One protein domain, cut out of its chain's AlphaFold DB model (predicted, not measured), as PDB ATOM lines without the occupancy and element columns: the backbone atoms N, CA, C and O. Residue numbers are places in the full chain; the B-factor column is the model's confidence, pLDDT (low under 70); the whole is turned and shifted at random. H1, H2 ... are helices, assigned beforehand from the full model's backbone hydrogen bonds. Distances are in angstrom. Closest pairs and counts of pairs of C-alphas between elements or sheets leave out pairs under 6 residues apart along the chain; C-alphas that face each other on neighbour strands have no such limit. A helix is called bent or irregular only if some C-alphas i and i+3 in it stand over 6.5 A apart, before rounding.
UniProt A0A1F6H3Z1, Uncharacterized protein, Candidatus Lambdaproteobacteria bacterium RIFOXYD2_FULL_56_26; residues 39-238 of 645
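This is residues 39 to 238 of the 645 residues of an uncharacterized protein of Candidatus Lambdaproteobacteria bacterium RIFOXYD2_FULL_56_26 (UniProt A0A1F6H3Z1). This is a flat slab of helices in two layers: H2, H10 and H6 run in nearly the same line directions in one layer, H4 and H5 make the other, and H1 packs on H2 and H4. At one edge H11 packs on H5 and H6 with H3 on it; at the opposite edge H8 packs on residues 158 to 166 of H6, and H7 packs on H8. H2, H4, H5, H6 and H10 form an up-and-down bundle, helices packed together in which each runs against the one before it in the chain. The printed part has 200 residues with eleven named helices, H1 to H11 in order, and no named strand; the class is all helix. It is compact, with a radius of gyration of the C-alphas of 17.5 A, and spans 54 by 46 by 22 A.

Start at Pro 39 and go to C-alpha 44 at (166.283, 260.464, 218.148), where H1, residues 44 to 51, begins. H2, residues 55 to 77, runs 31.5 A from first to last C-alpha; it has a kink of 54 degrees near residue 62 and is irregular, with C-alphas 60 and 63 being 7.6 A apart. H3 is residues 80 to 89 and H4 residues 96 to 107. Find C-alpha 111 at (164.887, 235.395, 206.937); from there H5, the longest helix, runs 37.6 A to residue 136. H6, residues 144 to 166, is 33.9 A long and irregular, with C-alphas 145 and 148 being 8.0 A apart. H7 is residues 171 to 181, H8 residues 188 to 198 and H9 residues 201 to 204. H10, residues 211 to 226, is 22.0 A long, and H11, residues 231 to 238, ends at C-alpha 238 at (194.267, 251.633, 208.633).

Begin at H5, the hub, which touches five helices. H5 and H6 form a helical hairpin at a shallow tilt of 22 degrees; their closest C-alphas, Leu 136 and Lys 151, are 6.3 A apart. H5 touches H10 with residues 111 to 118 alone, closest at the C-alphas of Ala 111 and Asp 211, 6.1 A. H2 and H10 touch at a shallow tilt of 11 degrees, the same way, with the C-alphas of Pro 64 and Gly 219 closest at 4.3 A. H6 and H10 run opposite ways at 8 degrees, a shallow tilt, and touch closest at the C-alphas of Lys 164 and Val 221, 5.6 A. H4 and H5 only just touch, with 3 pairs of C-alphas within 8 A, and only at the corner. Look at Ala 49 and Gln 100, whose C-alphas are the closest of H1 and H4 at 4.8 A; these helices touch. H1 and H2 are a helical hairpin. H11 touches H6, closest at the C-alphas of Leu 154 and Tyr 234, 5.9 A, and H3 touches H11, closest at the C-alphas of Ala 86 and Pro 232, 4.9 A. H8 touches H6 at a steep tilt of 65 degrees, with the C-alphas of Ala 162 and Leu 189 closest at 5.2 A. H7 touches H8 about perpendicular at 74 degrees, closest at the C-alphas of Ser 178 and Leu 191, 6.6 A. H9 touches no helix but is near H5. In H1, H3, H4, H5, H7, H10 and H11 every O i to N i+4 pair is within hydrogen-bond range, against 16 of 19 in H2, 17 of 19 in H6 and 6 of 7 in H8; H9 is too short for such a pair.

The two C-alphas farthest apart are those of Thr 54 and Ala 144, 54.8 A. The printed part, residues 39 to 238, has no cut and no long link between its helices. The mean pLDDT of the printed part is 85.3; look for values under 70 at residues 108 to 110, residue 149 and residues 198 to 202.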
ATOM      1  N   PRO A  39     178.980 266.711 213.004       75.25
ATOM      2  CA  PRO A  39     178.052 266.878 214.112       75.25
ATOM      3  C   PRO A  39     178.038 265.637 215.005       75.25
ATOM      4  O   PRO A  39     178.553 264.568 214.652       75.25
ATOM      5  N   ASP A  40     177.459 265.791 216.191       85.62
ATOM      6  CA  ASP A  40     177.104 264.650 217.024       85.62
ATOM      7  C   ASP A  40     175.986 263.845 216.358       85.62
ATOM      8  O   ASP A  40     175.139 264.393 215.655       85.62
ATOM      9  N   LEU A  41     176.001 262.529 216.559       87.44
ATOM     10  CA  LEU A  41     174.950 261.653 216.054       87.44
ATOM     11  C   LEU A  41     173.680 261.867 216.882       87.44
ATOM     12  O   LEU A  41     173.746 261.862 218.115       87.44
ATOM     13  N   GLU A  42     172.527 262.022 216.239       89.75
ATOM     14  CA  GLU A  42     171.289 262.282 216.970       89.75
ATOM     15  C   GLU A  42     170.719 260.984 217.552       89.75
ATOM     16  O   GLU A  42     170.511 259.990 216.854       89.75
ATOM     17  N   LEU A  43     170.416 260.995 218.852       88.50
ATOM     18  CA  LEU A  43     169.823 259.836 219.532       88.50
ATOM     19  C   LEU A  43     168.405 259.532 219.024       88.50
ATOM     20  O   LEU A  43     168.022 258.367 218.932       88.50
ATOM     21  N   GLY A  44     167.659 260.574 218.638       88.06
ATOM     22  CA  GLY A  44     166.283 260.464 218.148       88.06
ATOM     23  C   GLY A  44     166.140 259.695 216.832       88.06
ATOM     24  O   GLY A  44     165.030 259.299 216.485       88.06
ATOM     25  N   TRP A  45     167.234 259.418 216.113       90.00
ATOM     26  CA  TRP A  45     167.199 258.580 214.910       90.00
ATOM     27  C   TRP A  45     166.736 257.150 215.194       90.00
ATOM     28  O   TRP A  45     166.036 256.563 214.372       90.00
ATOM     29  N   VAL A  46     167.092 256.590 216.356       87.62
ATOM     30  CA  VAL A  46     166.643 255.244 216.741       87.62
ATOM     31  C   VAL A  46     165.149 255.257 217.048       87.62
ATOM     32  O   VAL A  46     164.416 254.417 216.535       87.62
ATOM     33  N   ASP A  47     164.682 256.244 217.812       87.69
ATOM     34  CA  ASP A  47     163.261 256.381 218.146       87.69
ATOM     35  C   ASP A  47     162.404 256.621 216.895       87.69
ATOM     36  O   ASP A  47     161.350 256.004 216.740       87.69
ATOM     37  N   GLY A  48     162.890 257.445 215.962       86.25
ATOM     38  CA  GLY A  48     162.257 257.672 214.662       86.25
ATOM     39  C   GLY A  48     162.163 256.397 213.820       86.25
ATOM     40  O   GLY A  48     161.099 256.092 213.286       86.25
ATOM     41  N   ALA A  49     163.230 255.592 213.769       86.50
ATOM     42  CA  ALA A  49     163.216 254.309 213.063       86.50
ATOM     43  C   ALA A  49     162.222 253.303 213.677       86.50
ATOM     44  O   ALA A  49     161.609 252.517 212.956       86.50
ATOM     45  N   LEU A  50     162.028 253.334 215.000       87.62
ATOM     46  CA  LEU A  50     161.055 252.480 215.688       87.62
ATOM     47  C   LEU A  50     159.604 252.956 215.534       87.62
ATOM     48  O   LEU A  50     158.688 252.138 215.636       87.62
ATOM     49  N   ALA A  51     159.376 254.251 215.302       85.62
ATOM     50  CA  ALA A  51     158.039 254.844 215.237       85.62
ATOM     51  C   ALA A  51     157.179 254.294 214.085       85.62
ATOM     52  O   ALA A  51     155.953 254.284 214.182       85.62
ATOM     53  N   HIS A  52     157.811 253.804 213.018       78.81
ATOM     54  CA  HIS A  52     157.136 253.251 211.839       78.81
ATOM     55  C   HIS A  52     156.803 251.751 211.951       78.81
ATOM     56  O   HIS A  52     156.253 251.172 211.014       78.81
ATOM     57  N   LEU A  53     157.126 251.105 213.077       84.56
ATOM     58  CA  LEU A  53     156.923 249.672 213.283       84.56
ATOM     59  C   LEU A  53     155.589 249.353 213.965       84.56
ATOM     60  O   LEU A  53     155.123 250.069 214.851       84.56
ATOM     61  N   THR A  54     155.019 248.194 213.632       85.62
ATOM     62  CA  THR A  54     153.928 247.609 214.430       85.62
ATOM     63  C   THR A  54     154.421 247.215 215.830       85.62
ATOM     64  O   THR A  54     155.610 246.964 216.032       85.62
ATOM     65  N   LEU A  55     153.507 247.084 216.801       84.69
ATOM     66  CA  LEU A  55     153.847 246.690 218.179       84.69
ATOM     67  C   LEU A  55     154.649 245.374 218.237       84.69
ATOM     68  O   LEU A  55     155.662 245.297 218.929       84.69
ATOM     69  N   LEU A  56     154.234 244.369 217.459       81.44
ATOM     70  CA  LEU A  56     154.906 243.067 217.370       81.44
ATOM     71  C   LEU A  56     156.319 243.177 216.777       81.44
ATOM     72  O   LEU A  56     157.240 242.507 217.236       81.44
ATOM     73  N   GLN A  57     156.514 244.026 215.765       83.75
ATOM     74  CA  GLN A  57     157.842 244.270 215.194       83.75
ATOM     75  C   GLN A  57     158.739 245.019 216.175       83.75
ATOM     76  O   GLN A  57     159.903 244.659 216.322       83.75
ATOM     77  N   ARG A  58     158.193 246.016 216.879       84.62
ATOM     78  CA  ARG A  58     158.927 246.805 217.867       84.62
ATOM     79  C   ARG A  58     159.447 245.938 219.013       84.62
ATOM     80  O   ARG A  58     160.625 246.033 219.333       84.62
ATOM     81  N   GLN A  59     158.624 245.033 219.548       84.31
ATOM     82  CA  GLN A  59     159.040 244.083 220.594       84.31
ATOM     83  C   GLN A  59     160.223 243.198 220.165       84.31
ATOM     84  O   GLN A  59     161.076 242.862 220.979       84.31
ATOM     85  N   ARG A  60     160.322 242.848 218.874       81.56
ATOM     86  CA  ARG A  60     161.417 242.015 218.345       81.56
ATOM     87  C   ARG A  60     162.760 242.738 218.257       81.56
ATOM     88  O   ARG A  60     163.796 242.077 218.256       81.56
ATOM     89  N   VAL A  61     162.756 244.067 218.153       85.31
ATOM     90  CA  VAL A  61     163.979 244.872 217.974       85.31
ATOM     91  C   VAL A  61     164.246 245.850 219.107       85.31
ATOM     92  O   VAL A  61     165.192 246.624 219.022       85.31
ATOM     93  N   GLU A  62     163.475 245.793 220.189       85.06
ATOM     94  CA  GLU A  62     163.637 246.672 221.346       85.06
ATOM     95  C   GLU A  62     165.025 246.530 221.989       85.06
ATOM     96  O   GLU A  62     165.744 247.517 222.134       85.06
ATOM     97  N   ALA A  63     165.459 245.299 222.284       86.12
ATOM     98  CA  ALA A  63     166.797 245.038 222.821       86.12
ATOM     99  C   ALA A  63     167.931 245.466 221.853       86.12
ATOM    100  O   ALA A  63     168.818 246.212 222.278       86.12
ATOM    101  N   PRO A  64     167.902 245.104 220.550       88.38
ATOM    102  CA  PRO A  64     168.805 245.666 219.542       88.38
ATOM    103  C   PRO A  64     168.843 247.199 219.508       88.38
ATOM    104  O   PRO A  64     169.924 247.785 219.458       88.38
ATOM    105  N   ALA A  65     167.684 247.856 219.568       88.69
ATOM    106  CA  ALA A  65     167.581 249.310 219.505       88.69
ATOM    107  C   ALA A  65     168.203 249.996 220.730       88.69
ATOM    108  O   ALA A  65     168.892 251.006 220.578       88.69
ATOM    109  N   LEU A  66     168.047 249.423 221.928       89.31
ATOM    110  CA  LEU A  66     168.761 249.886 223.124       89.31
ATOM    111  C   LEU A  66     170.282 249.774 222.948       89.31
ATOM    112  O   LEU A  66     171.011 250.712 223.279       89.31
ATOM    113  N   GLY A  67     170.758 248.675 222.354       91.31
ATOM    114  CA  GLY A  67     172.165 248.510 221.985       91.31
ATOM    115  C   GLY A  67     172.646 249.575 220.992       91.31
ATOM    116  O   GLY A  67     173.738 250.123 221.155       91.31
ATOM    117  N   PHE A  68     171.828 249.931 219.997       94.12
ATOM    118  CA  PHE A  68     172.151 251.000 219.045       94.12
ATOM    119  C   PHE A  68     172.250 252.364 219.727       94.12
ATOM    120  O   PHE A  68     173.216 253.087 219.488       94.12
ATOM    121  N   LEU A  69     171.319 252.695 220.627       92.75
ATOM    122  CA  LEU A  69     171.389 253.922 221.426       92.75
ATOM    123  C   LEU A  69     172.670 253.979 222.266       92.75
ATOM    124  O   LEU A  69     173.324 255.021 222.324       92.75
ATOM    125  N   GLU A  70     173.056 252.876 222.909       92.19
ATOM    126  CA  GLU A  70     174.293 252.813 223.690       92.19
ATOM    127  C   GLU A  70     175.536 252.977 222.804       92.19
ATOM    128  O   GLU A  70     176.452 253.725 223.151       92.19
ATOM    129  N   ALA A  71     175.561 252.335 221.634       91.56
ATOM    130  CA  ALA A  71     176.648 252.479 220.672       91.56
ATOM    131  C   ALA A  71     176.768 253.924 220.156       91.56
ATOM    132  O   ALA A  71     177.877 254.457 220.098       91.56
ATOM    133  N   ILE A  72     175.647 254.592 219.862       91.06
ATOM    134  CA  ILE A  72     175.622 256.009 219.463       91.06
ATOM    135  C   ILE A  72     176.141 256.900 220.600       91.06
ATOM    136  O   ILE A  72     176.987 257.762 220.365       91.06
ATOM    137  N   LYS A  73     175.719 256.660 221.849       90.56
ATOM    138  CA  LYS A  73     176.248 257.375 223.026       90.56
ATOM    139  C   LYS A  73     177.758 257.180 223.179       90.56
ATOM    140  O   LYS A  73     178.476 258.154 223.400       90.56
ATOM    141  N   LYS A  74     178.261 255.950 223.011       90.12
ATOM    142  CA  LYS A  74     179.705 255.653 223.032       90.12
ATOM    143  C   LYS A  74     180.441 256.405 221.926       90.12
ATOM    144  O   LYS A  74     181.457 257.032 222.211       90.12
ATOM    145  N   LEU A  75     179.917 256.417 220.701       84.19
ATOM    146  CA  LEU A  75     180.500 257.176 219.591       84.19
ATOM    147  C   LEU A  75     180.518 258.686 219.857       84.19
ATOM    148  O   LEU A  75     181.525 259.327 219.576       84.19
ATOM    149  N   ASN A  76     179.452 259.245 220.435       85.50
ATOM    150  CA  ASN A  76     179.388 260.663 220.800       85.50
ATOM    151  C   ASN A  76     180.276 261.030 221.996       85.50
ATOM    152  O   ASN A  76     180.665 262.184 222.122       85.50
ATOM    153  N   SER A  77     180.646 260.065 222.844       86.56
ATOM    154  CA  SER A  77     181.630 260.288 223.915       86.56
ATOM    155  C   SER A  77     183.074 260.402 223.402       86.56
ATOM    156  O   SER A  77     183.960 260.876 224.116       86.56
ATOM    157  N   LEU A  78     183.335 259.963 222.165       81.88
ATOM    158  CA  LEU A  78     184.628 260.140 221.515       81.88
ATOM    159  C   LEU A  78     184.780 261.584 221.032       81.88
ATOM    160  O   LEU A  78     183.814 262.245 220.665       81.88
ATOM    161  N   ASN A  79     186.024 262.058 220.928       84.06
ATOM    162  CA  ASN A  79     186.270 263.312 220.222       84.06
ATOM    163  C   ASN A  79     185.875 263.195 218.735       84.06
ATOM    164  O   ASN A  79     185.875 262.097 218.164       84.06
ATOM    165  N   LYS A  80     185.582 264.336 218.098       79.69
ATOM    166  CA  LYS A  80     185.082 264.398 216.715       79.69
ATOM    167  C   LYS A  80     185.956 263.624 215.723       79.69
ATOM    168  O   LYS A  80     185.433 262.879 214.901       79.69
ATOM    169  N   ALA A  81     187.281 263.718 215.853       79.25
ATOM    170  CA  ALA A  81     188.222 263.000 214.992       79.25
ATOM    171  C   ALA A  81     188.106 261.473 215.142       79.25
ATOM    172  O   ALA A  81     187.966 260.755 214.155       79.25
ATOM    173  N   LYS A  82     188.119 260.956 216.376       83.00
ATOM    174  CA  LYS A  82     187.970 259.518 216.657       83.00
ATOM    175  C   LYS A  82     186.615 258.996 216.190       83.00
ATOM    176  O   LYS A  82     186.560 257.900 215.638       83.00
ATOM    177  N   ARG A  83     185.549 259.781 216.386       82.44
ATOM    178  CA  ARG A  83     184.205 259.456 215.899       82.44
ATOM    179  C   ARG A  83     184.170 259.385 214.375       82.44
ATOM    180  O   ARG A  83     183.728 258.371 213.846       82.44
ATOM    181  N   LEU A  84     184.679 260.405 213.679       84.44
ATOM    182  CA  LEU A  84     184.726 260.440 212.214       84.44
ATOM    183  C   LEU A  84     185.465 259.219 211.656       84.44
ATOM    184  O   LEU A  84     184.939 258.520 210.801       84.44
ATOM    185  N   PHE A  85     186.650 258.908 212.184       84.50
ATOM    186  CA  PHE A  85     187.442 257.764 211.721       84.50
ATOM    187  C   PHE A  85     186.739 256.420 211.963       84.50
ATOM    188  O   PHE A  85     186.768 255.541 211.098       84.50
ATOM    189  N   ALA A  86     186.092 256.255 213.120       82.69
ATOM    190  CA  ALA A  86     185.302 255.063 213.412       82.69
ATOM    191  C   ALA A  86     184.131 254.911 212.427       82.69
ATOM    192  O   ALA A  86     183.967 253.837 211.850       82.69
ATOM    193  N   LEU A  87     183.386 255.994 212.181       84.50
ATOM    194  CA  LEU A  87     182.261 256.033 211.242       84.50
ATOM    195  C   LEU A  87     182.691 255.826 209.787       84.50
ATOM    196  O   LEU A  87     181.981 255.186 209.019       84.50
ATOM    197  N   GLU A  88     183.864 256.310 209.390       81.56
ATOM    198  CA  GLU A  88     184.386 256.057 208.045       81.56
ATOM    199  C   GLU A  88     184.791 254.594 207.845       81.56
ATOM    200  O   GLU A  88     184.679 254.061 206.744       81.56
ATOM    201  N   THR A  89     185.188 253.912 208.922       81.69
ATOM    202  CA  THR A  89     185.583 252.497 208.879       81.69
ATOM    203  C   THR A  89     184.380 251.556 208.896       81.69
ATOM    204  O   THR A  89     184.325 250.610 208.114       81.69
ATOM    205  N   LEU A  90     183.408 251.810 209.774       83.19
ATOM    206  CA  LEU A  90     182.166 251.054 209.917       83.19
ATOM    207  C   LEU A  90     181.042 252.056 210.183       83.19
ATOM    208  O   LEU A  90     181.150 252.872 211.091       83.19
ATOM    209  N   ASN A  91     179.969 252.016 209.389       84.06
ATOM    210  CA  ASN A  91     178.895 253.011 209.468       84.06
ATOM    211  C   ASN A  91     177.505 252.376 209.445       84.06
ATOM    212  O   ASN A  91     176.682 252.650 208.569       84.06
ATOM    213  N   LEU A  92     177.254 251.478 210.385       86.00
ATOM    214  CA  LEU A  92     175.926 250.882 210.502       86.00
ATOM    215  C   LEU A  92     174.949 251.810 211.239       86.00
ATOM    216  O   LEU A  92     173.745 251.666 211.068       86.00
ATOM    217  N   LEU A  93     175.465 252.774 212.019       86.75
ATOM    218  CA  LEU A  93     174.684 253.639 212.915       86.75
ATOM    219  C   LEU A  93     174.948 255.149 212.739       86.75
ATOM    220  O   LEU A  93     174.585 255.934 213.609       86.75
ATOM    221  N   GLY A  94     175.619 255.591 211.673       83.62
ATOM    222  CA  GLY A  94     176.023 256.999 211.521       83.62
ATOM    223  C   GLY A  94     175.012 257.909 210.831       83.62
ATOM    224  O   GLY A  94     175.410 258.968 210.355       83.62
ATOM    225  N   GLY A  95     173.741 257.513 210.746       87.00
ATOM    226  CA  GLY A  95     172.677 258.352 210.199       87.00
ATOM    227  C   GLY A  95     171.293 257.712 210.302       87.00
ATOM    228  O   GLY A  95     171.166 256.493 210.455       87.00
ATOM    229  N   ALA A  96     170.255 258.548 210.202       86.50
ATOM    230  CA  ALA A  96     168.857 258.124 210.282       86.50
ATOM    231  C   ALA A  96     168.498 257.069 209.223       86.50
ATOM    232  O   ALA A  96     167.908 256.047 209.559       86.50
ATOM    233  N   GLU A  97     168.921 257.268 207.967       86.38
ATOM    234  CA  GLU A  97     168.662 256.320 206.870       86.38
ATOM    235  C   GLU A  97     169.299 254.943 207.134       86.38
ATOM    236  O   GLU A  97     168.677 253.911 206.889       86.38
ATOM    237  N   GLN A  98     170.539 254.903 207.642       86.19
ATOM    238  CA  GLN A  98     171.246 253.651 207.937       86.19
ATOM    239  C   GLN A  98     170.577 252.895 209.082       86.19
ATOM    240  O   GLN A  98     170.373 251.684 208.983       86.19
ATOM    241  N   ILE A  99     170.210 253.614 210.146       88.25
ATOM    242  CA  ILE A  99     169.514 253.042 211.301       88.25
ATOM    243  C   ILE A  99     168.146 252.514 210.873       88.25
ATOM    244  O   ILE A  99     167.805 251.382 211.208       88.25
ATOM    245  N   GLN A 100     167.392 253.281 210.081       87.31
ATOM    246  CA  GLN A 100     166.107 252.850 209.543       87.31
ATOM    247  C   GLN A 100     166.254 251.584 208.693       87.31
ATOM    248  O   GLN A 100     165.583 250.592 208.966       87.31
ATOM    249  N   GLY A 101     167.177 251.562 207.726       87.75
ATOM    250  CA  GLY A 101     167.410 250.384 206.887       87.75
ATOM    251  C   GLY A 101     167.868 249.156 207.684       87.75
ATOM    252  O   GLY A 101     167.502 248.023 207.356       87.75
ATOM    253  N   LEU A 102     168.631 249.357 208.763       88.56
ATOM    254  CA  LEU A 102     169.032 248.286 209.671       88.56
ATOM    255  C   LEU A 102     167.836 247.738 210.459       88.56
ATOM    256  O   LEU A 102     167.633 246.526 210.497       88.56
ATOM    257  N   VAL A 103     167.022 248.615 211.047       88.56
ATOM    258  CA  VAL A 103     165.795 248.244 211.764       88.56
ATOM    259  C   VAL A 103     164.818 247.529 210.829       88.56
ATOM    260  O   VAL A 103     164.282 246.481 211.189       88.56
ATOM    261  N   GLU A 104     164.646 248.011 209.600       86.56
ATOM    262  CA  GLU A 104     163.857 247.344 208.562       86.56
ATOM    263  C   GLU A 104     164.439 245.970 208.216       86.56
ATOM    264  O   GLU A 104     163.697 244.998 208.135       86.56
ATOM    265  N   THR A 105     165.759 245.827 208.085       87.81
ATOM    266  CA  THR A 105     166.405 244.525 207.817       87.81
ATOM    267  C   THR A 105     166.189 243.526 208.958       87.81
ATOM    268  O   THR A 105     166.013 242.329 208.722       87.81
ATOM    269  N   LEU A 106     166.174 244.006 210.203       86.62
ATOM    270  CA  LEU A 106     165.922 243.182 211.384       86.62
ATOM    271  C   LEU A 106     164.439 242.787 211.505       86.62
ATOM    272  O   LEU A 106     164.142 241.659 211.900       86.62
ATOM    273  N   THR A 107     163.512 243.660 211.101       81.50
ATOM    274  CA  THR A 107     162.056 243.486 211.296       81.50
ATOM    275  C   THR A 107     161.280 242.948 210.088       81.50
ATOM    276  O   THR A 107     160.270 242.263 210.272       81.50
ATOM    277  N   SER A 108     161.703 243.233 208.855       66.56
ATOM    278  CA  SER A 108     160.932 242.939 207.640       66.56
ATOM    279  C   SER A 108     161.154 241.504 207.130       66.56
ATOM    280  O   SER A 108     162.191 241.153 206.578       66.56
ATOM    281  N   GLY A 109     160.143 240.657 207.353       55.78
ATOM    282  CA  GLY A 109     159.623 239.585 206.481       55.78
ATOM    283  C   GLY A 109     160.504 238.426 205.984       55.78
ATOM    284  O   GLY A 109     160.041 237.292 206.004       55.78
ATOM    285  N   LEU A 110     161.736 238.652 205.528       67.38
ATOM    286  CA  LEU A 110     162.542 237.627 204.858       67.38
ATOM    287  C   LEU A 110     163.767 237.270 205.702       67.38
ATOM    288  O   LEU A 110     164.728 238.038 205.776       67.38
ATOM    289  N   ALA A 111     163.751 236.065 206.284       75.00
ATOM    290  CA  ALA A 111     164.887 235.395 206.937       75.00
ATOM    291  C   ALA A 111     166.218 235.611 206.204       75.00
ATOM    292  O   ALA A 111     167.281 235.815 206.795       75.00
ATOM    293  N   GLU A 112     166.132 235.601 204.877       81.25
ATOM    294  CA  GLU A 112     167.241 235.754 203.956       81.25
ATOM    295  C   GLU A 112     167.995 237.084 204.119       81.25
ATOM    296  O   GLU A 112     169.218 237.093 204.019       81.25
ATOM    297  N   ASN A 113     167.319 238.196 204.427       83.94
ATOM    298  CA  ASN A 113     167.968 239.507 204.564       83.94
ATOM    299  C   ASN A 113     168.831 239.592 205.831       83.94
ATOM    300  O   ASN A 113     169.965 240.070 205.773       83.94
ATOM    301  N   ARG A 114     168.352 239.042 206.956       87.31
ATOM    302  CA  ARG A 114     169.144 238.914 208.195       87.31
ATOM    303  C   ARG A 114     170.356 238.017 207.983       87.31
ATOM    304  O   ARG A 114     171.468 238.379 208.360       87.31
ATOM    305  N   LYS A 115     170.164 236.876 207.316       87.38
ATOM    306  CA  LYS A 115     171.266 235.971 206.967       87.38
ATOM    307  C   LYS A 115     172.280 236.647 206.043       87.38
ATOM    308  O   LYS A 115     173.474 236.536 206.289       87.38
ATOM    309  N   LYS A 116     171.839 237.412 205.039       86.69
ATOM    310  CA  LYS A 116     172.729 238.215 204.177       86.69
ATOM    311  C   LYS A 116     173.543 239.229 204.980       86.69
ATOM    312  O   LYS A 116     174.750 239.331 204.764       86.69
ATOM    313  N   LEU A 117     172.920 239.928 205.930       88.19
ATOM    314  CA  LEU A 117     173.615 240.859 206.821       88.19
ATOM    315  C   LEU A 117     174.649 240.139 207.706       88.19
ATOM    316  O   LEU A 117     175.802 240.564 207.757       88.19
ATOM    317  N   ALA A 118     174.281 239.011 208.321       89.44
ATOM    318  CA  ALA A 118     175.196 238.168 209.098       89.44
ATOM    319  C   ALA A 118     176.412 237.731 208.272       89.44
ATOM    320  O   ALA A 118     177.558 237.909 208.685       89.44
ATOM    321  N   MET A 119     176.168 237.226 207.062       88.19
ATOM    322  CA  MET A 119     177.223 236.803 206.144       88.19
ATOM    323  C   MET A 119     178.124 237.968 205.721       88.19
ATOM    324  O   MET A 119     179.338 237.797 205.623       88.19
ATOM    325  N   SER A 120     177.562 239.160 205.503       86.81
ATOM    326  CA  SER A 120     178.336 240.365 205.188       86.81
ATOM    327  C   SER A 120     179.281 240.760 206.328       86.81
ATOM    328  O   SER A 120     180.443 241.088 206.073       86.81
ATOM    329  N   LEU A 121     178.834 240.664 207.584       88.06
ATOM    330  CA  LEU A 121     179.670 240.929 208.761       88.06
ATOM    331  C   LEU A 121     180.793 239.891 208.912       88.06
ATOM    332  O   LEU A 121     181.950 240.267 209.105       88.06
ATOM    333  N   LEU A 122     180.484 238.604 208.731       87.25
ATOM    334  CA  LEU A 122     181.472 237.515 208.744       87.25
ATOM    335  C   LEU A 122     182.532 237.677 207.637       87.25
ATOM    336  O   LEU A 122     183.724 237.472 207.860       87.25
ATOM    337  N   LEU A 123     182.127 238.111 206.443       82.19
ATOM    338  CA  LEU A 123     183.051 238.419 205.348       82.19
ATOM    339  C   LEU A 123     183.924 239.640 205.637       82.19
ATOM    340  O   LEU A 123     185.128 239.630 205.364       82.19
ATOM    341  N   SER A 124     183.321 240.681 206.207       83.06
ATOM    342  CA  SER A 124     184.025 241.904 206.597       83.06
ATOM    343  C   SER A 124     185.084 241.618 207.661       83.06
ATOM    344  O   SER A 124     186.158 242.223 207.633       83.06
ATOM    345  N   PHE A 125     184.839 240.643 208.543       87.38
ATOM    346  CA  PHE A 125     185.833 240.160 209.497       87.38
ATOM    347  C   PHE A 125     187.063 239.568 208.815       87.38
ATOM    348  O   PHE A 125     188.170 239.975 209.141       87.38
ATOM    349  N   ARG A 126     186.910 238.698 207.807       82.38
ATOM    350  CA  ARG A 126     188.062 238.141 207.067       82.38
ATOM    351  C   ARG A 126     188.937 239.239 206.452       82.38
ATOM    352  O   ARG A 126     190.159 239.107 206.406       82.38
ATOM    353  N   GLY A 127     188.320 240.317 205.964       82.62
ATOM    354  CA  GLY A 127     189.036 241.502 205.487       82.62
ATOM    355  C   GLY A 127     189.743 242.250 206.620       82.62
ATOM    356  O   GLY A 127     190.934 242.532 206.520       82.62
ATOM    357  N   THR A 128     189.022 242.523 207.707       83.56
ATOM    358  CA  THR A 128     189.521 243.233 208.898       83.56
ATOM    359  C   THR A 128     190.686 242.501 209.557       83.56
ATOM    360  O   THR A 128     191.676 243.126 209.928       83.56
ATOM    361  N   ASP A 129     190.610 241.178 209.649       87.00
ATOM    362  CA  ASP A 129     191.633 240.315 210.226       87.00
ATOM    363  C   ASP A 129     192.924 240.337 209.393       87.00
ATOM    364  O   ASP A 129     193.995 240.653 209.911       87.00
ATOM    365  N   LYS A 130     192.808 240.156 208.069       87.00
ATOM    366  CA  LYS A 130     193.944 240.286 207.140       87.00
ATOM    367  C   LYS A 130     194.583 241.669 207.191       87.00
ATOM    368  O   LYS A 130     195.805 241.780 207.200       87.00
ATOM    369  N   VAL A 131     193.768 242.726 207.204       85.62
ATOM    370  CA  VAL A 131     194.273 244.100 207.328       85.62
ATOM    371  C   VAL A 131     194.985 244.260 208.662       85.62
ATOM    372  O   VAL A 131     196.101 244.756 208.679       85.62
ATOM    373  N   THR A 132     194.410 243.784 209.763       86.12
ATOM    374  CA  THR A 132     195.031 243.865 211.091       86.12
ATOM    375  C   THR A 132     196.393 243.174 211.122       86.12
ATOM    376  O   THR A 132     197.354 243.773 211.602       86.12
ATOM    377  N   ASP A 133     196.519 241.977 210.546       86.75
ATOM    378  CA  ASP A 133     197.809 241.288 210.427       86.75
ATOM    379  C   ASP A 133     198.813 242.083 209.574       86.75
ATOM    380  O   ASP A 133     199.983 242.199 209.945       86.75
ATOM    381  N   LEU A 134     198.379 242.698 208.469       87.38
ATOM    382  CA  LEU A 134     199.238 243.583 207.669       87.38
ATOM    383  C   LEU A 134     199.697 244.814 208.459       87.38
ATOM    384  O   LEU A 134     200.865 245.192 208.376       87.38
ATOM    385  N   LEU A 135     198.802 245.429 209.241       87.06
ATOM    386  CA  LEU A 135     199.135 246.578 210.084       87.06
ATOM    387  C   LEU A 135     200.169 246.185 211.141       87.06
ATOM    388  O   LEU A 135     201.173 246.878 211.273       87.06
ATOM    389  N   LEU A 136     199.963 245.067 211.850       84.19
ATOM    390  CA  LEU A 136     200.855 244.571 212.907       84.19
ATOM    391  C   LEU A 136     202.273 244.264 212.403       84.19
ATOM    392  O   LEU A 136     203.240 244.505 213.128       84.19
ATOM    393  N   ASN A 137     202.388 243.776 211.165       82.62
ATOM    394  CA  ASN A 137     203.657 243.435 210.520       82.62
ATOM    395  C   ASN A 137     204.325 244.621 209.798       82.62
ATOM    396  O   ASN A 137     205.406 244.461 209.231       82.62
ATOM    397  N   SER A 138     203.710 245.808 209.799       81.19
ATOM    398  CA  SER A 138     204.288 246.992 209.161       81.19
ATOM    399  C   SER A 138     205.381 247.619 210.048       81.19
ATOM    400  O   SER A 138     205.078 248.059 211.162       81.19
ATOM    401  N   PRO A 139     206.643 247.716 209.579       70.00
ATOM    402  CA  PRO A 139     207.773 248.141 210.409       70.00
ATOM    403  C   PRO A 139     207.736 249.627 210.795       70.00
ATOM    404  O   PRO A 139     208.279 250.001 211.829       70.00
ATOM    405  N   THR A 140     207.084 250.477 209.997       77.69
ATOM    406  CA  THR A 140     207.110 251.944 210.160       77.69
ATOM    407  C   THR A 140     205.813 252.535 210.716       77.69
ATOM    408  O   THR A 140     205.740 253.735 210.960       77.69
ATOM    409  N   LEU A 141     204.774 251.718 210.916       82.00
ATOM    410  CA  LEU A 141     203.422 252.206 211.225       82.00
ATOM    411  C   LEU A 141     203.235 252.618 212.697       82.00
ATOM    412  O   LEU A 141     202.335 253.396 213.044       82.00
ATOM    413  N   PHE A 142     204.052 252.065 213.591       80.00
ATOM    414  CA  PHE A 142     203.937 252.276 215.028       80.00
ATOM    415  C   PHE A 142     205.070 253.149 215.544       80.00
ATOM    416  O   PHE A 142     206.246 252.857 215.355       80.00
ATOM    417  N   THR A 143     204.705 254.199 216.269       76.06
ATOM    418  CA  THR A 143     205.651 255.009 217.032       76.06
ATOM    419  C   THR A 143     206.192 254.193 218.199       76.06
ATOM    420  O   THR A 143     205.399 253.655 218.972       76.06
ATOM    421  N   ALA A 144     207.517 254.145 218.369       76.06
ATOM    422  CA  ALA A 144     208.184 253.313 219.381       76.06
ATOM    423  C   ALA A 144     207.566 253.446 220.786       76.06
ATOM    424  O   ALA A 144     207.324 252.451 221.458       76.06
ATOM    425  N   LYS A 145     207.199 254.670 221.190       73.88
ATOM    426  CA  LYS A 145     206.602 254.964 222.504       73.88
ATOM    427  C   LYS A 145     205.216 254.340 222.736       73.88
ATOM    428  O   LYS A 145     204.833 254.121 223.879       73.88
ATOM    429  N   THR A 146     204.433 254.108 221.686       70.94
ATOM    430  CA  THR A 146     203.042 253.623 221.793       70.94
ATOM    431  C   THR A 146     202.816 252.335 221.011       70.94
ATOM    432  O   THR A 146     201.669 251.968 220.756       70.94
ATOM    433  N   ALA A 147     203.891 251.681 220.565       73.38
ATOM    434  CA  ALA A 147     203.801 250.537 219.675       73.38
ATOM    435  C   ALA A 147     203.062 249.381 220.347       73.38
ATOM    436  O   ALA A 147     202.096 248.878 219.782       73.38
ATOM    437  N   ASP A 148     203.442 249.028 221.574       73.38
ATOM    438  CA  ASP A 148     202.852 247.892 222.284       73.38
ATOM    439  C   ASP A 148     201.378 248.119 222.616       73.38
ATOM    440  O   ASP A 148     200.550 247.242 222.381       73.38
ATOM    441  N   SER A 149     201.010 249.323 223.070       69.50
ATOM    442  CA  SER A 149     199.614 249.641 223.395       69.50
ATOM    443  C   SER A 149     198.717 249.662 222.156       69.50
ATOM    444  O   SER A 149     197.593 249.164 222.199       69.50
ATOM    445  N   GLN A 150     199.208 250.186 221.029       78.44
ATOM    446  CA  GLN A 150     198.466 250.194 219.768       78.44
ATOM    447  C   GLN A 150     198.366 248.793 219.162       78.44
ATOM    448  O   GLN A 150     197.289 248.412 218.716       78.44
ATOM    449  N   LYS A 151     199.447 248.003 219.184       81.88
ATOM    450  CA  LYS A 151     199.427 246.604 218.736       81.88
ATOM    451  C   LYS A 151     198.473 245.769 219.584       81.88
ATOM    452  O   LYS A 151     197.650 245.051 219.025       81.88
ATOM    453  N   HIS A 152     198.519 245.922 220.907       76.88
ATOM    454  CA  HIS A 152     197.578 245.265 221.810       76.88
ATOM    455  C   HIS A 152     196.135 245.663 221.488       76.88
ATOM    456  O   HIS A 152     195.306 244.787 221.296       76.88
ATOM    457  N   ALA A 153     195.844 246.955 221.304       74.94
ATOM    458  CA  ALA A 153     194.505 247.422 220.939       74.94
ATOM    459  C   ALA A 153     193.980 246.816 219.624       74.94
ATOM    460  O   ALA A 153     192.799 246.478 219.539       74.94
ATOM    461  N   LEU A 154     194.841 246.656 218.612       84.06
ATOM    462  CA  LEU A 154     194.488 245.993 217.352       84.06
ATOM    463  C   LEU A 154     194.193 244.499 217.556       84.06
ATOM    464  O   LEU A 154     193.212 243.988 217.017       84.06
ATOM    465  N   VAL A 155     195.013 243.809 218.358       86.06
ATOM    466  CA  VAL A 155     194.821 242.389 218.692       86.06
ATOM    467  C   VAL A 155     193.548 242.178 219.518       86.06
ATOM    468  O   VAL A 155     192.779 241.267 219.218       86.06
ATOM    469  N   SER A 156     193.284 243.035 220.506       84.12
ATOM    470  CA  SER A 156     192.052 242.996 221.298       84.12
ATOM    471  C   SER A 156     190.832 243.242 220.420       84.12
ATOM    472  O   SER A 156     189.882 242.475 220.490       84.12
ATOM    473  N   PHE A 157     190.872 244.245 219.532       87.06
ATOM    474  CA  PHE A 157     189.754 244.538 218.634       87.06
ATOM    475  C   PHE A 157     189.374 243.338 217.763       87.06
ATOM    476  O   PHE A 157     188.200 242.985 217.699       87.06
ATOM    477  N   ARG A 158     190.350 242.678 217.124       89.62
ATOM    478  CA  ARG A 158     190.052 241.499 216.293       89.62
ATOM    479  C   ARG A 158     189.540 240.314 217.115       89.62
ATOM    480  O   ARG A 158     188.681 239.587 216.630       89.62
ATOM    481  N   PHE A 159     190.045 240.115 218.336       89.31
ATOM    482  CA  PHE A 159     189.624 239.007 219.192       89.31
ATOM    483  C   PHE A 159     188.194 239.222 219.694       89.31
ATOM    484  O   PHE A 159     187.346 238.355 219.508       89.31
ATOM    485  N   GLU A 160     187.908 240.411 220.232       89.06
ATOM    486  CA  GLU A 160     186.572 240.797 220.695       89.06
ATOM    487  C   GLU A 160     185.564 240.774 219.526       89.06
ATOM    488  O   GLU A 160     184.446 240.286 219.677       89.06
ATOM    489  N   MET A 161     185.959 241.208 218.322       91.62
ATOM    490  CA  MET A 161     185.119 241.095 217.122       91.62
ATOM    491  C   MET A 161     184.835 239.633 216.745       91.62
ATOM    492  O   MET A 161     183.691 239.309 216.424       91.62
ATOM    493  N   ALA A 162     185.841 238.752 216.798       93.25
ATOM    494  CA  ALA A 162     185.664 237.330 216.515       93.25
ATOM    495  C   ALA A 162     184.704 236.673 217.515       93.25
ATOM    496  O   ALA A 162     183.760 236.004 217.107       93.25
ATOM    497  N   GLU A 163     184.891 236.935 218.810       92.44
ATOM    498  CA  GLU A 163     184.019 236.450 219.883       92.44
ATOM    499  C   GLU A 163     182.555 236.852 219.646       92.44
ATOM    500  O   GLU A 163     181.657 236.009 219.708       92.44
ATOM    501  N   LYS A 164     182.290 238.123 219.303       93.69
ATOM    502  CA  LYS A 164     180.917 238.572 219.020       93.69
ATOM    503  C   LYS A 164     180.339 237.914 217.771       93.69
ATOM    504  O   LYS A 164     179.181 237.508 217.785       93.69
ATOM    505  N   LEU A 165     181.124 237.760 216.707       93.75
ATOM    506  CA  LEU A 165     180.657 237.133 215.468       93.75
ATOM    507  C   LEU A 165     180.369 235.638 215.616       93.75
ATOM    508  O   LEU A 165     179.458 235.133 214.963       93.75
ATOM    509  N   MET A 166     181.086 234.940 216.497       93.06
ATOM    510  CA  MET A 166     180.823 233.531 216.799       93.06
ATOM    511  C   MET A 166     179.412 233.314 217.357       93.06
ATOM    512  O   MET A 166     178.800 232.287 217.081       93.06
ATOM    513  N   ALA A 167     178.843 234.312 218.042       92.81
ATOM    514  CA  ALA A 167     177.484 234.259 218.576       92.81
ATOM    515  C   ALA A 167     176.375 234.241 217.500       92.81
ATOM    516  O   ALA A 167     175.204 234.075 217.840       92.81
ATOM    517  N   LEU A 168     176.718 234.421 216.218       94.12
ATOM    518  CA  LEU A 168     175.785 234.287 215.094       94.12
ATOM    519  C   LEU A 168     175.544 232.823 214.691       94.12
ATOM    520  O   LEU A 168     174.575 232.544 213.982       94.12
ATOM    521  N   PHE A 169     176.419 231.903 215.103       94.06
ATOM    522  CA  PHE A 169     176.327 230.479 214.790       94.06
ATOM    523  C   PHE A 169     175.652 229.690 215.905       94.06
ATOM    524  O   PHE A 169     175.822 229.979 217.086       94.06
ATOM    525  N   THR A 170     174.976 228.608 215.521       94.56
ATOM    526  CA  THR A 170     174.411 227.664 216.488       94.56
ATOM    527  C   THR A 170     175.507 226.976 217.314       94.56
ATOM    528  O   THR A 170     176.522 226.511 216.783       94.56
ATOM    529  N   LYS A 171     175.291 226.831 218.627       92.38
ATOM    530  CA  LYS A 171     176.239 226.141 219.529       92.38
ATOM    531  C   LYS A 171     176.645 224.726 219.063       92.38
ATOM    532  O   LYS A 171     177.835 224.411 219.144       92.38
ATOM    533  N   PRO A 172     175.732 223.869 218.551       94.44
ATOM    534  CA  PRO A 172     176.103 222.546 218.043       94.44
ATOM    535  C   PRO A 172     177.067 222.605 216.853       94.44
ATOM    536  O   PRO A 172     177.978 221.781 216.753       94.44
ATOM    537  N   TYR A 173     176.907 223.597 215.971       92.38
ATOM    538  CA  TYR A 173     177.823 223.796 214.854       92.38
ATOM    539  C   TYR A 173     179.220 224.179 215.347       92.38
ATOM    540  O   TYR A 173     180.197 223.554 214.939       92.38
ATOM    541  N   LEU A 174     179.319 225.122 216.289       92.44
ATOM    542  CA  LEU A 174     180.602 225.527 216.873       92.44
ATOM    543  C   LEU A 174     181.314 224.369 217.585       92.44
ATOM    544  O   LEU A 174     182.526 224.218 217.459       92.44
ATOM    545  N   ALA A 175     180.576 223.512 218.295       92.56
ATOM    546  CA  ALA A 175     181.125 222.304 218.924       92.56
ATOM    547  C   ALA A 175     181.647 221.296 217.903       92.56
ATOM    548  O   ALA A 175     182.682 220.669 218.120       92.56
ATOM    549  N   THR A 176     180.952 221.168 216.775       92.50
ATOM    550  CA  THR A 176     181.389 220.307 215.678       92.50
ATOM    551  C   THR A 176     182.659 220.859 215.036       92.50
ATOM    552  O   THR A 176     183.636 220.131 214.913       92.50
ATOM    553  N   GLN A 177     182.687 222.150 214.695       91.19
ATOM    554  CA  GLN A 177     183.851 222.792 214.074       91.19
ATOM    555  C   GLN A 177     185.074 222.801 214.994       91.19
ATOM    556  O   GLN A 177     186.167 222.490 214.539       91.19
ATOM    557  N   SER A 178     184.888 223.064 216.289       90.50
ATOM    558  CA  SER A 178     185.952 222.986 217.296       90.50
ATOM    559  C   SER A 178     186.622 221.606 217.312       90.50
ATOM    560  O   SER A 178     187.847 221.512 217.243       90.50
ATOM    561  N   LYS A 179     185.827 220.527 217.293       91.25
ATOM    562  CA  LYS A 179     186.344 219.151 217.214       91.25
ATOM    563  C   LYS A 179     187.011 218.847 215.874       91.25
ATOM    564  O   LYS A 179     188.079 218.249 215.864       91.25
ATOM    565  N   THR A 180     186.394 219.244 214.761       89.62
ATOM    566  CA  THR A 180     186.908 218.979 213.407       89.62
ATOM    567  C   THR A 180     188.234 219.687 213.147       89.62
ATOM    568  O   THR A 180     189.135 219.100 212.559       89.62
ATOM    569  N   LEU A 181     188.358 220.939 213.587       87.44
ATOM    570  CA  LEU A 181     189.550 221.762 213.383       87.44
ATOM    571  C   LEU A 181     190.606 221.555 214.479       87.44
ATOM    572  O   LEU A 181     191.741 221.992 214.313       87.44
ATOM    573  N   GLY A 182     190.249 220.910 215.594       86.50
ATOM    574  CA  GLY A 182     191.132 220.743 216.750       86.50
ATOM    575  C   GLY A 182     191.428 222.058 217.481       86.50
ATOM    576  O   GLY A 182     192.511 222.211 218.040       86.50
ATOM    577  N   ILE A 183     190.493 223.012 217.455       87.56
ATOM    578  CA  ILE A 183     190.641 224.350 218.050       87.56
ATOM    579  C   ILE A 183     189.604 224.513 219.161       87.56
ATOM    580  O   ILE A 183     188.416 224.279 218.930       87.56
ATOM    581  N   ASP A 184     190.031 224.926 220.353       83.19
ATOM    582  CA  ASP A 184     189.128 225.184 221.482       83.19
ATOM    583  C   ASP A 184     188.102 226.287 221.146       83.19
ATOM    584  O   ASP A 184     188.414 227.252 220.446       83.19
ATOM    585  N   GLN A 185     186.873 226.166 221.653       80.00
ATOM    586  CA  GLN A 185     185.843 227.198 221.501       80.00
ATOM    587  C   GLN A 185     186.229 228.527 222.155       80.00
ATOM    588  O   GLN A 185     185.817 229.584 221.673       80.00
ATOM    589  N   GLU A 186     187.035 228.489 223.217       81.12
ATOM    590  CA  GLU A 186     187.550 229.693 223.874       81.12
ATOM    591  C   GLU A 186     188.527 230.465 222.968       81.12
ATOM    592  O   GLU A 186     188.628 231.692 223.052       81.12
ATOM    593  N   LEU A 187     189.171 229.787 222.008       84.00
ATOM    594  CA  LEU A 187     190.035 230.391 220.988       84.00
ATOM    595  C   LEU A 187     189.206 230.949 219.818       84.00
ATOM    596  O   LEU A 187     189.388 230.584 218.655       84.00
ATOM    597  N   SER A 188     188.300 231.878 220.135       87.50
ATOM    598  CA  SER A 188     187.297 232.430 219.208       87.50
ATOM    599  C   SER A 188     187.885 232.960 217.895       87.50
ATOM    600  O   SER A 188     187.285 232.778 216.836       87.50
ATOM    601  N   LEU A 189     189.064 233.591 217.941       87.81
ATOM    602  CA  LEU A 189     189.752 234.102 216.751       87.81
ATOM    603  C   LEU A 189     190.172 232.976 215.799       87.81
ATOM    604  O   LEU A 189     189.851 233.024 214.612       87.81
ATOM    605  N   ASP A 190     190.882 231.972 216.309       87.38
ATOM    606  CA  ASP A 190     191.422 230.885 215.491       87.38
ATOM    607  C   ASP A 190     190.310 229.960 214.998       87.38
ATOM    608  O   ASP A 190     190.318 229.539 213.839       87.38
ATOM    609  N   LEU A 191     189.291 229.730 215.831       88.31
ATOM    610  CA  LEU A 191     188.125 228.950 215.446       88.31
ATOM    611  C   LEU A 191     187.326 229.651 214.338       88.31
ATOM    612  O   LEU A 191     187.002 229.025 213.329       88.31
ATOM    613  N   LEU A 192     187.064 230.960 214.463       91.00
ATOM    614  CA  LEU A 192     186.379 231.723 213.417       91.00
ATOM    615  C   LEU A 192     187.204 231.783 212.123       91.00
ATOM    616  O   LEU A 192     186.645 231.662 211.032       91.00
ATOM    617  N   ARG A 193     188.534 231.927 212.221       89.81
ATOM    618  CA  ARG A 193     189.441 231.853 211.063       89.81
ATOM    619  C   ARG A 193     189.328 230.511 210.347       89.81
ATOM    620  O   ARG A 193     189.190 230.512 209.127       89.81
ATOM    621  N   GLY A 194     189.343 229.404 211.089       87.44
ATOM    622  CA  GLY A 194     189.178 228.061 210.531       87.44
ATOM    623  C   GLY A 194     187.823 227.879 209.843       87.44
ATOM    624  O   GLY A 194     187.769 227.464 208.689       87.44
ATOM    625  N   ILE A 195     186.733 228.315 210.486       88.94
ATOM    626  CA  ILE A 195     185.376 228.275 209.907       88.94
ATOM    627  C   ILE A 195     185.305 229.048 208.578       88.94
ATOM    628  O   ILE A 195     184.692 228.588 207.614       88.94
ATOM    629  N   LEU A 196     185.929 230.227 208.505       87.94
ATOM    630  CA  LEU A 196     185.891 231.093 207.322       87.94
ATOM    631  C   LEU A 196     186.938 230.741 206.249       87.94
ATOM    632  O   LEU A 196     186.882 231.308 205.151       87.94
ATOM    633  N   ALA A 197     187.899 229.862 206.545       82.88
ATOM    634  CA  ALA A 197     188.923 229.430 205.596       82.88
ATOM    635  C   ALA A 197     188.356 228.457 204.552       82.88
ATOM    636  O   ALA A 197     188.607 228.645 203.360       82.88
ATOM    637  N   ASP A 198     187.538 227.497 204.998       65.69
ATOM    638  CA  ASP A 198     187.140 226.333 204.193       65.69
ATOM    639  C   ASP A 198     185.685 226.367 203.699       65.69
ATOM    640  O   ASP A 198     185.302 225.602 202.809       65.69
ATOM    641  N   ALA A 199     184.843 227.252 204.237       62.31
ATOM    642  CA  ALA A 199     183.413 227.202 203.963       62.31
ATOM    643  C   ALA A 199     182.982 228.058 202.756       62.31
ATOM    644  O   ALA A 199     183.281 229.253 202.653       62.31
ATOM    645  N   ARG A 200     182.174 227.469 201.861       64.12
ATOM    646  CA  ARG A 200     181.408 228.241 200.871       64.12
ATOM    647  C   ARG A 200     180.346 229.057 201.609       64.12
ATOM    648  O   ARG A 200     179.622 228.542 202.458       64.12
ATOM    649  N   LEU A 201     180.217 230.333 201.259       60.72
ATOM    650  CA  LEU A 201     179.311 231.278 201.931       60.72
ATOM    651  C   LEU A 201     177.843 230.822 201.945       60.72
ATOM    652  O   LEU A 201     177.113 231.107 202.890       60.72
ATOM    653  N   THR A 202     177.421 230.093 200.913       62.94
ATOM    654  CA  THR A 202     176.081 229.501 200.821       62.94
ATOM    655  C   THR A 202     175.828 228.461 201.909       62.94
ATOM    656  O   THR A 202     174.712 228.373 202.421       62.94
ATOM    657  N   ASP A 203     176.863 227.727 202.314       74.62
ATOM    658  CA  ASP A 203     176.758 226.631 203.276       74.62
ATOM    659  C   ASP A 203     176.776 227.160 204.715       74.62
ATOM    660  O   ASP A 203     176.001 226.690 205.547       74.62
ATOM    661  N   LEU A 204     177.552 228.219 204.985       82.06
ATOM    662  CA  LEU A 204     177.590 228.896 206.292       82.06
ATOM    663  C   LEU A 204     176.216 229.416 206.735       82.06
ATOM    664  O   LEU A 204     175.870 229.323 207.911       82.06
ATOM    665  N   SER A 205     175.400 229.901 205.794       84.94
ATOM    666  CA  SER A 205     174.069 230.454 206.085       84.94
ATOM    667  C   SER A 205     173.094 229.460 206.741       84.94
ATOM    668  O   SER A 205     172.109 229.871 207.367       84.94
ATOM    669  N   ARG A 206     173.355 228.150 206.604       86.81
ATOM    670  CA  ARG A 206     172.551 227.063 207.187       86.81
ATOM    671  C   ARG A 206     172.854 226.828 208.662       86.81
ATOM    672  O   ARG A 206     172.022 226.256 209.355       86.81
ATOM    673  N   PHE A 207     174.024 227.261 209.120       90.88
ATOM    674  CA  PHE A 207     174.512 227.040 210.481       90.88
ATOM    675  C   PHE A 207     174.361 228.267 211.387       90.88
ATOM    676  O   PHE A 207     174.731 228.215 212.564       90.88
ATOM    677  N   LEU A 208     173.823 229.360 210.837       91.06
ATOM    678  CA  LEU A 208     173.419 230.540 211.591       91.06
ATOM    679  C   LEU A 208     172.243 230.217 212.520       91.06
ATOM    680  O   LEU A 208     171.455 229.310 212.246       91.06
ATOM    681  N   GLU A 209     172.132 230.986 213.600       93.19
ATOM    682  CA  GLU A 209     171.030 230.901 214.559       93.19
ATOM    683  C   GLU A 209     169.645 231.058 213.903       93.19
ATOM    684  O   GLU A 209     169.501 231.572 212.787       93.19
ATOM    685  N   SER A 210     168.610 230.608 214.619       87.75
ATOM    686  CA  SER A 210     167.218 230.770 214.184       87.75
ATOM    687  C   SER A 210     166.858 232.246 214.015       87.75
ATOM    688  O   SER A 210     167.438 233.114 214.655       87.75
ATOM    689  N   ASP A 211     165.875 232.549 213.174       83.31
ATOM    690  CA  ASP A 211     165.537 233.925 212.795       83.31
ATOM    691  C   ASP A 211     165.312 234.894 213.969       83.31
ATOM    692  O   ASP A 211     165.773 236.039 213.925       83.31
ATOM    693  N   GLU A 212     164.611 234.449 215.013       82.44
ATOM    694  CA  GLU A 212     164.327 235.271 216.195       82.44
ATOM    695  C   GLU A 212     165.598 235.532 217.010       82.44
ATOM    696  O   GLU A 212     165.892 236.678 217.357       82.44
ATOM    697  N   VAL A 213     166.412 234.497 217.236       88.25
ATOM    698  CA  VAL A 213     167.686 234.611 217.962       88.25
ATOM    699  C   VAL A 213     168.699 235.422 217.154       88.25
ATOM    700  O   VAL A 213     169.383 236.287 217.700       88.25
ATOM    701  N   LEU A 214     168.754 235.207 215.841       88.69
ATOM    702  CA  LEU A 214     169.640 235.903 214.917       88.69
ATOM    703  C   LEU A 214     169.339 237.403 214.871       88.69
ATOM    704  O   LEU A 214     170.266 238.195 214.763       88.69
ATOM    705  N   THR A 215     168.072 237.808 214.999       88.94
ATOM    706  CA  THR A 215     167.684 239.228 215.086       88.94
ATOM    707  C   THR A 215     168.333 239.903 216.295       88.94
ATOM    708  O   THR A 215     168.957 240.957 216.159       88.94
ATOM    709  N   LEU A 216     168.244 239.265 217.465       89.56
ATOM    710  CA  LEU A 216     168.852 239.764 218.698       89.56
ATOM    711  C   LEU A 216     170.381 239.774 218.594       89.56
ATOM    712  O   LEU A 216     171.014 240.801 218.836       89.56
ATOM    713  N   LYS A 217     170.972 238.657 218.153       92.19
ATOM    714  CA  LYS A 217     172.427 238.503 218.040       92.19
ATOM    715  C   LYS A 217     173.042 239.452 217.021       92.19
ATOM    716  O   LYS A 217     174.084 240.033 217.299       92.19
ATOM    717  N   LEU A 218     172.390 239.686 215.882       91.75
ATOM    718  CA  LEU A 218     172.836 240.688 214.913       91.75
ATOM    719  C   LEU A 218     172.821 242.097 215.500       91.75
ATOM    720  O   LEU A 218     173.792 242.829 215.323       91.75
ATOM    721  N   GLY A 219     171.758 242.465 216.217       91.31
ATOM    722  CA  GLY A 219     171.682 243.743 216.922       91.31
ATOM    723  C   GLY A 219     172.836 243.932 217.909       91.31
ATOM    724  O   GLY A 219     173.553 244.931 217.840       91.31
ATOM    725  N   GLU A 220     173.064 242.936 218.769       91.44
ATOM    726  CA  GLU A 220     174.157 242.918 219.752       91.44
ATOM    727  C   GLU A 220     175.537 243.023 219.089       91.44
ATOM    728  O   GLU A 220     176.377 243.812 219.526       91.44
ATOM    729  N   VAL A 221     175.773 242.256 218.020       94.00
ATOM    730  CA  VAL A 221     177.031 242.258 217.260       94.00
ATOM    731  C   VAL A 221     177.293 243.631 216.652       94.00
ATOM    732  O   VAL A 221     178.386 244.174 216.810       94.00
ATOM    733  N   ILE A 222     176.295 244.222 215.991       93.00
ATOM    734  CA  ILE A 222     176.429 245.528 215.337       93.00
ATOM    735  C   ILE A 222     176.696 246.621 216.368       93.00
ATOM    736  O   ILE A 222     177.645 247.386 216.206       93.00
ATOM    737  N   ALA A 223     175.914 246.657 217.450       92.44
ATOM    738  CA  ALA A 223     176.110 247.607 218.538       92.44
ATOM    739  C   ALA A 223     177.505 247.468 219.172       92.44
ATOM    740  O   ALA A 223     178.199 248.467 219.375       92.44
ATOM    741  N   SER A 224     177.945 246.233 219.429       91.81
ATOM    742  CA  SER A 224     179.235 245.949 220.069       91.81
ATOM    743  C   SER A 224     180.418 246.346 219.195       91.81
ATOM    744  O   SER A 224     181.347 246.983 219.685       91.81
ATOM    745  N   ILE A 225     180.390 246.002 217.903       90.75
ATOM    746  CA  ILE A 225     181.482 246.305 216.969       90.75
ATOM    747  C   ILE A 225     181.541 247.812 216.688       90.75
ATOM    748  O   ILE A 225     182.617 248.407 216.749       90.75
ATOM    749  N   GLN A 226     180.396 248.446 216.418       88.94
ATOM    750  CA  GLN A 226     180.320 249.875 216.102       88.94
ATOM    751  C   GLN A 226     180.687 250.752 217.313       88.94
ATOM    752  O   GLN A 226     181.351 251.774 217.161       88.94
ATOM    753  N   GLY A 227     180.276 250.347 218.519       85.81
ATOM    754  CA  GLY A 227     180.592 251.022 219.780       85.81
ATOM    755  C   GLY A 227     181.922 250.596 220.415       85.81
ATOM    756  O   GLY A 227     182.185 250.956 221.565       85.81
ATOM    757  N   HIS A 228     182.749 249.810 219.720       89.19
ATOM    758  CA  HIS A 228     183.954 249.222 220.297       89.19
ATOM    759  C   HIS A 228     185.028 250.278 220.606       89.19
ATOM    760  O   HIS A 228     185.467 251.028 219.733       89.19
ATOM    761  N   ARG A 229     185.557 250.278 221.837       84.94
ATOM    762  CA  ARG A 229     186.538 251.278 222.315       84.94
ATOM    763  C   ARG A 229     187.825 251.371 221.481       84.94
ATOM    764  O   ARG A 229     188.420 252.441 221.387       84.94
ATOM    765  N   MET A 230     188.255 250.257 220.880       86.44
ATOM    766  CA  MET A 230     189.473 250.177 220.053       86.44
ATOM    767  C   MET A 230     189.239 250.409 218.551       86.44
ATOM    768  O   MET A 230     190.215 250.563 217.816       86.44
ATOM    769  N   LEU A 231     187.983 250.497 218.085       86.50
ATOM    770  CA  LEU A 231     187.675 250.759 216.671       86.50
ATOM    771  C   LEU A 231     188.356 252.040 216.142       86.50
ATOM    772  O   LEU A 231     188.931 251.984 215.055       86.50
ATOM    773  N   PRO A 232     188.415 253.165 216.889       86.69
ATOM    774  CA  PRO A 232     189.122 254.361 216.425       86.69
ATOM    775  C   PRO A 232     190.631 254.152 216.223       86.69
ATOM    776  O   PRO A 232     191.230 254.781 215.353       86.69
ATOM    777  N   ILE A 233     191.261 253.274 217.015       85.94
ATOM    778  CA  ILE A 233     192.694 252.965 216.881       85.94
ATOM    779  C   ILE A 233     192.922 252.156 215.604       85.94
ATOM    780  O   ILE A 233     193.803 252.503 214.818       85.94
ATOM    781  N   TYR A 234     192.095 251.132 215.368       89.12
ATOM    782  CA  TYR A 234     192.106 250.377 214.115       89.12
ATOM    783  C   TYR A 234     191.884 251.289 212.904       89.12
ATOM    784  O   TYR A 234     192.700 251.290 211.983       89.12
ATOM    785  N   ALA A 235     190.854 252.136 212.949       87.88
ATOM    786  CA  ALA A 235     190.535 253.095 211.897       87.88
ATOM    787  C   ALA A 235     191.712 254.031 211.579       87.88
ATOM    788  O   ALA A 235     192.084 254.201 210.417       87.88
ATOM    789  N   LYS A 236     192.352 254.598 212.612       89.12
ATOM    790  CA  LYS A 236     193.507 255.486 212.437       89.12
ATOM    791  C   LYS A 236     194.714 254.761 211.849       89.12
ATOM    792  O   LYS A 236     195.373 255.308 210.972       89.12
ATOM    793  N   LYS A 237     195.005 253.535 212.291       89.44
ATOM    794  CA  LYS A 237     196.141 252.760 211.764       89.44
ATOM    795  C   LYS A 237     195.913 252.256 210.349       89.44
ATOM    796  O   LYS A 237     196.848 252.263 209.554       89.44
ATOM    797  N   ARG A 238     194.676 251.903 210.011       88.56
ATOM    798  CA  ARG A 238     194.267 251.633 208.633       88.56
ATOM    799  C   ARG A 238     194.490 252.861 207.749       88.56
ATOM    800  O   ARG A 238     195.114 252.728 206.705       88.56
TER     801      ARG A 238